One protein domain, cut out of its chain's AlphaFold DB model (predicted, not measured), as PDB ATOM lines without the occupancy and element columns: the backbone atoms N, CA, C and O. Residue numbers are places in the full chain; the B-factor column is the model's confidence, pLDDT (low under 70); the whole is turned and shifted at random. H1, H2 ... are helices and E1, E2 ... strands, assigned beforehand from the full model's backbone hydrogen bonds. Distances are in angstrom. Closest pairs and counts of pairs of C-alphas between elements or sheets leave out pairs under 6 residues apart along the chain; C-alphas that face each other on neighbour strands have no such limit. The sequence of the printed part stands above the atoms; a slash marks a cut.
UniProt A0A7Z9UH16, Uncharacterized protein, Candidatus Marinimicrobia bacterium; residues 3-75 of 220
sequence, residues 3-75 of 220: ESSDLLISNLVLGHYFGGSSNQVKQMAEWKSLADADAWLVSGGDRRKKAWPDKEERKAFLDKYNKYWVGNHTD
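Overview. This is residues 3 to 75 of the 220 residues of an uncharacterized protein of Candidatus Marinimicrobia bacterium (UniProt A0A7Z9UH16). Read from its first residue, the printed part forms a loose, open arch: a long two-stranded hairpin, E1 and E2, makes one leg, H1 packs at the end where E1 begins and E2 ends, and H2 and H3 follow along the other leg. Few contacts join the two legs; residues 17 to 22, the end of E1 and the first part of its link to E2, stick out, and the stretch after H3, residues 66 to 75, runs back toward the hairpin. The printed part has 73 residues, with two named strands and three named helices in the order E1, E2, H1, H2, H3. The sheet, in the order E1 - E2, is antiparallel, and the class is mixed, helices and strands. The whole is loose, with a radius of gyration of the C-alphas of 14.1 A and spans of 40 by 32 by 18 A.

Arrangement. Start at E1, residues 8 to 18, which bends by 51 degrees at residue 15. A short link leads to E2, residues 26 to 31, and the two strands form a hairpin, antiparallel at 161 degrees between their directions. Look for N 12 and O 28, 2.8 A apart, and N 28 and O 12, 3.0 A apart, both within hydrogen-bond range. A tight link brings you to H1, residues 34 to 42. Its closest C-alphas to E2 are those of Ala 37 and Trp 31, 5.8 A apart; to E1, those of Trp 40 and Leu 8, 7.2 A apart. H2, residues 44 to 51, and H1 meet only through their link. H3, residues 55 to 65, and H2 only just touch, and only at the corner by their link, with 3 pairs of C-alphas within 8 A; the closest are those of Lys 49 and Arg 58, 7.6 A apart. They run opposite ways at a steep tilt of 67 degrees. H3 is apart from E1, E2 and H1, and H2 is apart from both strands. In H1, H2 and H3 every O i to N i+4 pair is within hydrogen-bond range.

Along the chain. Find C-alpha 8 at (87.721, 138.414, 138.607); from there E1 runs 27.3 A to C-alpha 18 at (106.038, 146.906, 120.281). E2 returns over 16.4 A. H1 covers 12.3 A and H2 10.4 A. H3 runs 15.1 A and ends at C-alpha 65, at (81.129, 148.904, 121.888).

Size, cuts and confidence. The two C-alphas farthest apart are those of Gly 19 and Asp 54, at 40.2 A. Residues 63 to 68, of which 63 to 65 belong to H3, stand free. The printed part has no cut and no long link. Its mean pLDDT is 88.8; look at residue 71 for the one value under 70.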
ATOM      1  N   GLU A   3      84.751 145.591 136.992       81.81
ATOM      2  CA  GLU A   3      84.420 146.018 138.367       81.81
ATOM      3  C   GLU A   3      83.157 145.368 138.944       81.81
ATOM      4  O   GLU A   3      83.045 145.135 140.140       81.81
ATOM      5  N   SER A   4      82.191 145.020 138.093       82.75
ATOM      6  CA  SER A   4      80.935 144.401 138.532       82.75
ATOM      7  C   SER A   4      81.089 142.911 138.864       82.75
ATOM      8  O   SER A   4      80.115 142.271 139.273       82.75
ATOM      9  N   SER A   5      82.272 142.338 138.630       87.25
ATOM     10  CA  SER A   5      82.571 140.934 138.877       87.25
ATOM     11  C   SER A   5      83.113 140.702 140.280       87.25
ATOM     12  O   SER A   5      84.112 141.307 140.656       87.25
ATOM     13  N   ASP A   6      82.534 139.723 140.971       89.50
ATOM     14  CA  ASP A   6      83.003 139.269 142.283       89.50
ATOM     15  C   ASP A   6      84.044 138.123 142.171       89.50
ATOM     16  O   ASP A   6      84.672 137.761 143.158       89.50
ATOM     17  N   LEU A   7      84.250 137.571 140.962       94.25
ATOM     18  CA  LEU A   7      85.153 136.435 140.686       94.25
ATOM     19  C   LEU A   7      86.494 136.851 140.061       94.25
ATOM     20  O   LEU A   7      87.516 136.216 140.304       94.25
ATOM     21  N   LEU A   8      86.497 137.895 139.222       93.94
ATOM     22  CA  LEU A   8      87.721 138.414 138.607       93.94
ATOM     23  C   LEU A   8      88.557 139.123 139.675       93.94
ATOM     24  O   LEU A   8      88.079 140.104 140.247       93.94
ATOM     25  N   ILE A   9      89.783 138.662 139.918       93.62
ATOM     26  CA  ILE A   9      90.699 139.279 140.887       93.62
ATOM     27  C   ILE A   9      91.279 140.556 140.290       93.62
ATOM     28  O   ILE A   9      91.080 141.636 140.831       93.62
ATOM     29  N   SER A  10      91.959 140.436 139.151       92.75
ATOM     30  CA  SER A  10      92.533 141.566 138.424       92.75
ATOM     31  C   SER A  10      92.501 141.302 136.922       92.75
ATOM     32  O   SER A  10      92.352 140.156 136.486       92.75
ATOM     33  N   ASN A  11      92.632 142.347 136.109       93.56
ATOM     34  CA  ASN A  11      92.946 142.170 134.700       93.56
ATOM     35  C   ASN A  11      93.820 143.297 134.152       93.56
ATOM     36  O   ASN A  11      93.691 144.452 134.545       93.56
ATOM     37  N   LEU A  12      94.656 142.964 133.175       94.19
ATOM     38  CA  LEU A  12      95.337 143.930 132.320       94.19
ATOM     39  C   LEU A  12      94.657 143.958 130.952       94.19
ATOM     40  O   LEU A  12      94.256 142.911 130.434       94.19
ATOM     41  N   VAL A  13      94.548 145.147 130.362       93.56
ATOM     42  CA  VAL A  13      94.032 145.339 129.002       93.56
ATOM     43  C   VAL A  13      95.149 145.957 128.183       93.56
ATOM     44  O   VAL A  13      95.469 147.131 128.329       93.56
ATOM     45  N   LEU A  14      95.781 145.129 127.366       94.06
ATOM     46  CA  LEU A  14      97.078 145.390 126.768       94.06
ATOM     47  C   LEU A  14      96.925 145.730 125.286       94.06
ATOM     48  O   LEU A  14      96.663 144.856 124.455       94.06
ATOM     49  N   GLY A  15      97.101 147.005 124.959       92.75
ATOM     50  CA  GLY A  15      97.270 147.479 123.591       92.75
ATOM     51  C   GLY A  15      98.690 147.239 123.076       92.75
ATOM     52  O   GLY A  15      99.634 147.036 123.842       92.75
ATOM     53  N   HIS A  16      98.861 147.270 121.760       91.44
ATOM     54  CA  HIS A  16     100.178 147.167 121.136       91.44
ATOM     55  C   HIS A  16     101.045 148.401 121.435       91.44
ATOM     56  O   HIS A  16     100.622 149.527 121.170       91.44
ATOM     57  N   TYR A  17     102.274 148.183 121.910       90.56
ATOM     58  CA  TYR A  17     103.351 149.177 121.851       90.56
ATOM     59  C   TYR A  17     104.443 148.708 120.881       90.56
ATOM     60  O   TYR A  17     104.726 149.390 119.898       90.56
ATOM     61  N   PHE A  18     105.010 147.520 121.122       87.56
ATOM     62  CA  PHE A  18     106.038 146.906 120.281       87.56
ATOM     63  C   PHE A  18     105.929 145.373 120.287       87.56
ATOM     64  O   PHE A  18     105.710 144.763 121.338       87.56
ATOM     65  N   GLY A  19     106.126 144.763 119.114       81.12
ATOM     66  CA  GLY A  19     106.023 143.319 118.880       81.12
ATOM     67  C   GLY A  19     104.600 142.841 118.552       81.12
ATOM     68  O   GLY A  19     103.610 143.453 118.939       81.12
ATOM     69  N   GLY A  20     104.477 141.706 117.860       74.19
ATOM     70  CA  GLY A  20     103.174 141.138 117.487       74.19
ATOM     71  C   GLY A  20     102.369 142.018 116.519       74.19
ATOM     72  O   GLY A  20     102.939 142.656 115.640       74.19
ATOM     73  N   SER A  21     101.037 142.016 116.657       78.50
ATOM     74  CA  SER A  21     100.120 142.754 115.776       78.50
ATOM     75  C   SER A  21      99.521 143.991 116.452       78.50
ATOM     76  O   SER A  21      99.092 143.926 117.604       78.50
ATOM     77  N   SER A  22      99.427 145.105 115.721       82.06
ATOM     78  CA  SER A  22      98.873 146.374 116.220       82.06
ATOM     79  C   SER A  22      97.344 146.446 116.227       82.06
ATOM     80  O   SER A  22      96.770 147.333 116.855       82.06
ATOM     81  N   ASN A  23      96.672 145.506 115.561       83.81
ATOM     82  CA  ASN A  23      95.211 145.450 115.450       83.81
ATOM     83  C   ASN A  23      94.540 144.565 116.518       83.81
ATOM     84  O   ASN A  23      93.370 144.214 116.377       83.81
ATOM     85  N   GLN A  24      95.274 144.176 117.561       80.56
ATOM     86  CA  GLN A  24      94.796 143.296 118.623       80.56
ATOM     87  C   GLN A  24      94.915 143.968 119.990       80.56
ATOM     88  O   GLN A  24      95.841 144.736 120.253       80.56
ATOM     89  N   VAL A  25      93.992 143.615 120.886       88.00
ATOM     90  CA  VAL A  25      94.104 143.886 122.319       88.00
ATOM     91  C   VAL A  25      94.225 142.550 123.033       88.00
ATOM     92  O   VAL A  25      93.396 141.662 122.834       88.00
ATOM     93  N   LYS A  26      95.248 142.401 123.874       90.44
ATOM     94  CA  LYS A  26      95.394 141.226 124.737       90.44
ATOM     95  C   LYS A  26      94.748 141.526 126.083       90.44
ATOM     96  O   LYS A  26      94.882 142.627 126.610       90.44
ATOM     97  N   GLN A  27      94.062 140.549 126.659       91.19
ATOM     98  CA  GLN A  27      93.549 140.649 128.021       91.19
ATOM     99  C   GLN A  27      94.225 139.581 128.867       91.19
ATOM    100  O   GLN A  27      94.224 138.409 128.503       91.19
ATOM    101  N   MET A  28      94.818 139.994 129.982       94.00
ATOM    102  CA  MET A  28      95.372 139.079 130.974       94.00
ATOM    103  C   MET A  28      94.489 139.170 132.201       94.00
ATOM    104  O   MET A  28      94.581 140.139 132.946       94.00
ATOM    105  N   ALA A  29      93.594 138.204 132.357       94.50
ATOM    106  CA  ALA A  29      92.661 138.143 133.466       94.50
ATOM    107  C   ALA A  29      93.128 137.117 134.501       94.50
ATOM    108  O   ALA A  29      93.749 136.110 134.166       94.50
ATOM    109  N   GLU A  30      92.853 137.419 135.762       95.06
ATOM    110  CA  GLU A  30      93.296 136.642 136.906       95.06
ATOM    111  C   GLU A  30      92.100 136.211 137.748       95.06
ATOM    112  O   GLU A  30      91.247 137.026 138.112       95.06
ATOM    113  N   TRP A  31      92.085 134.932 138.105       95.94
ATOM    114  CA  TRP A  31      91.075 134.321 138.957       95.94
ATOM    115  C   TRP A  31      91.742 133.471 140.031       95.94
ATOM    116  O   TRP A  31      92.891 133.055 139.885       95.94
ATOM    117  N   LYS A  32      91.002 133.191 141.106       95.31
ATOM    118  CA  LYS A  32      91.476 132.330 142.196       95.31
ATOM    119  C   LYS A  32      91.605 130.867 141.758       95.31
ATOM    120  O   LYS A  32      92.419 130.134 142.310       95.31
ATOM    121  N   SER A  33      90.796 130.440 140.791       94.44
ATOM    122  CA  SER A  33      90.783 129.077 140.269       94.44
ATOM    123  C   SER A  33      90.246 129.026 138.837       94.44
ATOM    124  O   SER A  33      89.606 129.972 138.373       94.44
ATOM    125  N   LEU A  34      90.457 127.900 138.146       92.69
ATOM    126  CA  LEU A  34      89.822 127.645 136.845       92.69
ATOM    127  C   LEU A  34      88.299 127.579 136.955       92.69
ATOM    128  O   LEU A  34      87.610 128.110 136.096       92.69
ATOM    129  N   ALA A  35      87.775 127.009 138.043       95.62
ATOM    130  CA  ALA A  35      86.336 126.976 138.285       95.62
ATOM    131  C   ALA A  35      85.744 128.394 138.387       95.62
ATOM    132  O   ALA A  35      84.674 128.659 137.840       95.62
ATOM    133  N   ASP A  36      86.456 129.327 139.028       96.25
ATOM    134  CA  ASP A  36      86.041 130.732 139.084       96.25
ATOM    135  C   ASP A  36      86.163 131.421 137.720       96.25
ATOM    136  O   ASP A  36      85.322 132.256 137.384       96.25
ATOM    137  N   ALA A  37      87.175 131.068 136.918       93.38
ATOM    138  CA  ALA A  37      87.309 131.552 135.545       93.38
ATOM    139  C   ALA A  37      86.144 131.064 134.663       93.38
ATOM    140  O   ALA A  37      85.514 131.876 133.984       93.38
ATOM    141  N   ASP A  38      85.778 129.784 134.742       93.88
ATOM    142  CA  ASP A  38      84.646 129.197 134.015       93.88
ATOM    143  C   ASP A  38      83.315 129.820 134.453       93.88
ATOM    144  O   ASP A  38      82.514 130.268 133.626       93.88
ATOM    145  N   ALA A  39      83.093 129.939 135.766       94.94
ATOM    146  CA  ALA A  39      81.921 130.611 136.317       94.94
ATOM    147  C   ALA A  39      81.864 132.082 135.878       94.94
ATOM    148  O   ALA A  39      80.786 132.616 135.579       94.94
ATOM    149  N   TRP A  40      83.018 132.748 135.773       93.56
ATOM    150  CA  TRP A  40      83.119 134.080 135.197       93.56
ATOM    151  C   TRP A  40      82.771 134.075 133.703       93.56
ATOM    152  O   TRP A  40      82.008 134.926 133.263       93.56
ATOM    153  N   LEU A  41      83.221 133.136 132.883       89.38
ATOM    154  CA  LEU A  41      82.822 133.092 131.470       89.38
ATOM    155  C   LEU A  41      81.298 132.952 131.313       89.38
ATOM    156  O   LEU A  41      80.661 133.775 130.645       89.38
ATOM    157  N   VAL A  42      80.693 131.991 132.012       91.94
ATOM    158  CA  VAL A  42      79.261 131.668 131.885       91.94
ATOM    159  C   VAL A  42      78.357 132.793 132.406       91.94
ATOM    160  O   VAL A  42      77.346 133.120 131.784       91.94
ATOM    161  N   SER A  43      78.735 133.471 133.494       91.50
ATOM    162  CA  SER A  43      77.914 134.540 134.094       91.50
ATOM    163  C   SER A  43      78.005 135.902 133.379       91.50
ATOM    164  O   SER A  43      77.513 136.917 133.883       91.50
ATOM    165  N   GLY A  44      78.618 135.972 132.189       88.75
ATOM    166  CA  GLY A  44      78.838 137.226 131.459       88.75
ATOM    167  C   GLY A  44      77.558 138.011 131.141       88.75
ATOM    168  O   GLY A  44      77.557 139.242 131.202       88.75
ATOM    169  N   GLY A  45      76.456 137.317 130.840       88.81
ATOM    170  CA  GLY A  45      75.154 137.944 130.592       88.81
ATOM    171  C   GLY A  45      74.613 138.691 131.809       88.81
ATOM    172  O   GLY A  45      74.215 139.853 131.699       88.81
ATOM    173  N   ASP A  46      74.660 138.058 132.977       91.19
ATOM    174  CA  ASP A  46      74.146 138.646 134.213       91.19
ATOM    175  C   ASP A  46      75.073 139.730 134.755       91.19
ATOM    176  O   ASP A  46      74.592 140.778 135.187       91.19
ATOM    177  N   ARG A  47      76.396 139.585 134.599       90.56
ATOM    178  CA  ARG A  47      77.335 140.683 134.884       90.56
ATOM    179  C   ARG A  47      77.055 141.929 134.052       90.56
ATOM    180  O   ARG A  47      77.145 143.033 134.581       90.56
ATOM    181  N   ARG A  48      76.702 141.788 132.768       88.44
ATOM    182  CA  ARG A  48      76.314 142.939 131.933       88.44
ATOM    183  C   ARG A  48      75.032 143.603 132.433       88.44
ATOM    184  O   ARG A  48      74.968 144.826 132.433       88.44
ATOM    185  N   LYS A  49      74.040 142.828 132.885       91.44
ATOM    186  CA  LYS A  49      72.821 143.377 133.506       91.44
ATOM    187  C   LYS A  49      73.119 144.071 134.841       91.44
ATOM    188  O   LYS A  49      72.553 145.120 135.096       91.44
ATOM    189  N   LYS A  50      74.029 143.529 135.660       90.56
ATOM    190  CA  LYS A  50      74.485 144.158 136.915       90.56
ATOM    191  C   LYS A  50      75.213 145.481 136.647       90.56
ATOM    192  O   LYS A  50      74.977 146.453 137.348       90.56
ATOM    193  N   ALA A  51      76.078 145.519 135.630       87.88
ATOM    194  CA  ALA A  51      76.845 146.711 135.261       87.88
ATOM    195  C   ALA A  51      75.975 147.829 134.660       87.88
ATOM    196  O   ALA A  51      76.225 148.999 134.928       87.88
ATOM    197  N   TRP A  52      74.966 147.465 133.865       90.50
ATOM    198  CA  TRP A  52      73.988 148.390 133.288       90.50
ATOM    199  C   TRP A  52      72.584 147.827 133.501       90.50
ATOM    200  O   TRP A  52      72.124 147.043 132.662       90.50
ATOM    201  N   PRO A  53      71.920 148.158 134.623       92.06
ATOM    202  CA  PRO A  53      70.587 147.645 134.936       92.06
ATOM    203  C   PRO A  53      69.548 148.056 133.894       92.06
ATOM    204  O   PRO A  53      68.782 147.203 133.428       92.06
ATOM    205  N   ASP A  54      69.589 149.323 133.467       96.44
ATOM    206  CA  ASP A  54      68.702 149.835 132.431       96.44
ATOM    207  C   ASP A  54      68.958 149.148 131.082       96.44
ATOM    208  O   ASP A  54      70.092 148.976 130.624       96.44
ATOM    209  N   LYS A  55      67.873 148.693 130.453       94.94
ATOM    210  CA  LYS A  55      67.948 147.878 129.241       94.94
ATOM    211  C   LYS A  55      68.347 148.704 128.019       94.94
ATOM    212  O   LYS A  55      69.110 148.190 127.196       94.94
ATOM    213  N   GLU A  56      67.844 149.927 127.897       95.69
ATOM    214  CA  GLU A  56      68.075 150.771 126.726       95.69
ATOM    215  C   GLU A  56      69.466 151.407 126.781       95.69
ATOM    216  O   GLU A  56      70.184 151.375 125.782       95.69
ATOM    217  N   GLU A  57      69.923 151.853 127.954       94.00
ATOM    218  CA  GLU A  57      71.303 152.305 128.165       94.00
ATOM    219  C   GLU A  57      72.311 151.188 127.882       94.00
ATOM    220  O   GLU A  57      73.287 151.388 127.151       94.00
ATOM    221  N   ARG A  58      72.056 149.975 128.398       93.44
ATOM    222  CA  ARG A  58      72.902 148.802 128.135       93.44
ATOM    223  C   ARG A  58      72.978 148.495 126.644       93.44
ATOM    224  O   ARG A  58      74.062 148.209 126.137       93.44
ATOM    225  N   LYS A  59      71.842 148.535 125.942       93.00
ATOM    226  CA  LYS A  59      71.784 148.310 124.494       93.00
ATOM    227  C   LYS A  59      72.572 149.384 123.744       93.00
ATOM    228  O   LYS A  59      73.453 149.038 122.966       93.00
ATOM    229  N   ALA A  60      72.340 150.661 124.045       93.00
ATOM    230  CA  ALA A  60      73.038 151.776 123.412       93.00
ATOM    231  C   ALA A  60      74.562 151.722 123.627       93.00
ATOM    232  O   ALA A  60      75.329 152.042 122.716       93.00
ATOM    233  N   PHE A  61      75.015 151.298 124.812       89.19
ATOM    234  CA  PHE A  61      76.432 151.056 125.077       89.19
ATOM    235  C   PHE A  61      76.979 149.906 124.223       89.19
ATOM    236  O   PHE A  61      77.982 150.091 123.533       89.19
ATOM    237  N   LEU A  62      76.331 148.735 124.241       88.12
ATOM    238  CA  LEU A  62      76.796 147.555 123.503       88.12
ATOM    239  C   LEU A  62      76.805 147.791 121.986       88.12
ATOM    240  O   LEU A  62      77.757 147.390 121.324       88.12
ATOM    241  N   ASP A  63      75.821 148.515 121.449       90.38
ATOM    242  CA  ASP A  63      75.761 148.891 120.032       90.38
ATOM    243  C   ASP A  63      76.945 149.781 119.617       90.38
ATOM    244  O   ASP A  63      77.422 149.700 118.485       90.38
ATOM    245  N   LYS A  64      77.455 150.629 120.522       90.19
ATOM    246  CA  LYS A  64      78.683 151.408 120.291       90.19
ATOM    247  C   LYS A  64      79.936 150.556 120.479       90.19
ATOM    248  O   LYS A  64      80.842 150.627 119.656       90.19
ATOM    249  N   TYR A  65      79.986 149.750 121.538       84.69
ATOM    250  CA  TYR A  65      81.129 148.904 121.888       84.69
ATOM    251  C   TYR A  65      81.441 147.874 120.792       84.69
ATOM    252  O   TYR A  65      82.584 147.771 120.343       84.69
ATOM    253  N   ASN A  66      80.416 147.186 120.290       86.31
ATOM    254  CA  ASN A  66      80.541 146.124 119.288       86.31
ATOM    255  C   ASN A  66      81.025 146.625 117.914       86.31
ATOM    256  O   ASN A  66      81.421 145.813 117.083       86.31
ATOM    257  N   LYS A  67      81.036 147.945 117.664       85.44
ATOM    258  CA  LYS A  67      81.658 148.525 116.458       85.44
ATOM    259  C   LYS A  67      83.182 148.426 116.473       85.44
ATOM    260  O   LYS A  67      83.790 148.410 115.410       85.44
ATOM    261  N   TYR A  68      83.784 148.392 117.662       78.56
ATOM    262  CA  TYR A  68      85.238 148.411 117.850       78.56
ATOM    263  C   TYR A  68      85.774 147.113 118.463       78.56
ATOM    264  O   TYR A  68      86.939 146.782 118.273       78.56
ATOM    265  N   TRP A  69      84.925 146.365 119.170       76.62
ATOM    266  CA  TRP A  69      85.261 145.086 119.786       76.62
ATOM    267  C   TRP A  69      84.473 143.966 119.119       76.62
ATOM    268  O   TRP A  69      83.344 143.657 119.502       76.62
ATOM    269  N   VAL A  70      85.075 143.371 118.093       70.38
ATOM    270  CA  VAL A  70      84.510 142.208 117.406       70.38
ATOM    271  C   VAL A  70      84.686 140.963 118.279       70.38
ATOM    272  O   VAL A  70      85.741 140.764 118.872       70.38
ATOM    273  N   GLY A  71      83.652 140.124 118.384       66.00
ATOM    274  CA  GLY A  71      83.617 138.976 119.310       66.00
ATOM    275  C   GLY A  71      84.608 137.841 119.015       66.00
ATOM    276  O   GLY A  71      84.637 136.851 119.745       66.00
ATOM    277  N   ASN A  72      85.422 137.974 117.967       73.62
ATOM    278  CA  ASN A  72      86.448 136.999 117.634       73.62
ATOM    279  C   ASN A  72      87.652 137.200 118.554       73.62
ATOM    280  O   ASN A  72      88.267 138.265 118.565       73.62
ATOM    281  N   HIS A  73      87.998 136.159 119.300       78.94
ATOM    282  CA  HIS A  73      89.199 136.105 120.122       78.94
ATOM    283  C   HIS A  73      89.929 134.788 119.871       78.94
ATOM    284  O   HIS A  73      89.336 133.807 119.422       78.94
ATOM    285  N   THR A  74      91.226 134.791 120.154       81.00
ATOM    286  CA  THR A  74      92.029 133.575 120.267       81.00
ATOM    287  C   THR A  74      92.453 133.463 121.716       81.00
ATOM    288  O   THR A  74      93.022 134.414 122.261       81.00
ATOM    289  N   ASP A  75      92.196 132.314 122.327       79.56
ATOM    290  CA  ASP A  75      92.685 132.051 123.669       79.56
ATOM    291  C   ASP A  75      94.206 131.884 123.654       79.56
ATOM    292  O   ASP A  75      94.788 131.130 122.870       79.56
TER     293      ASP A  75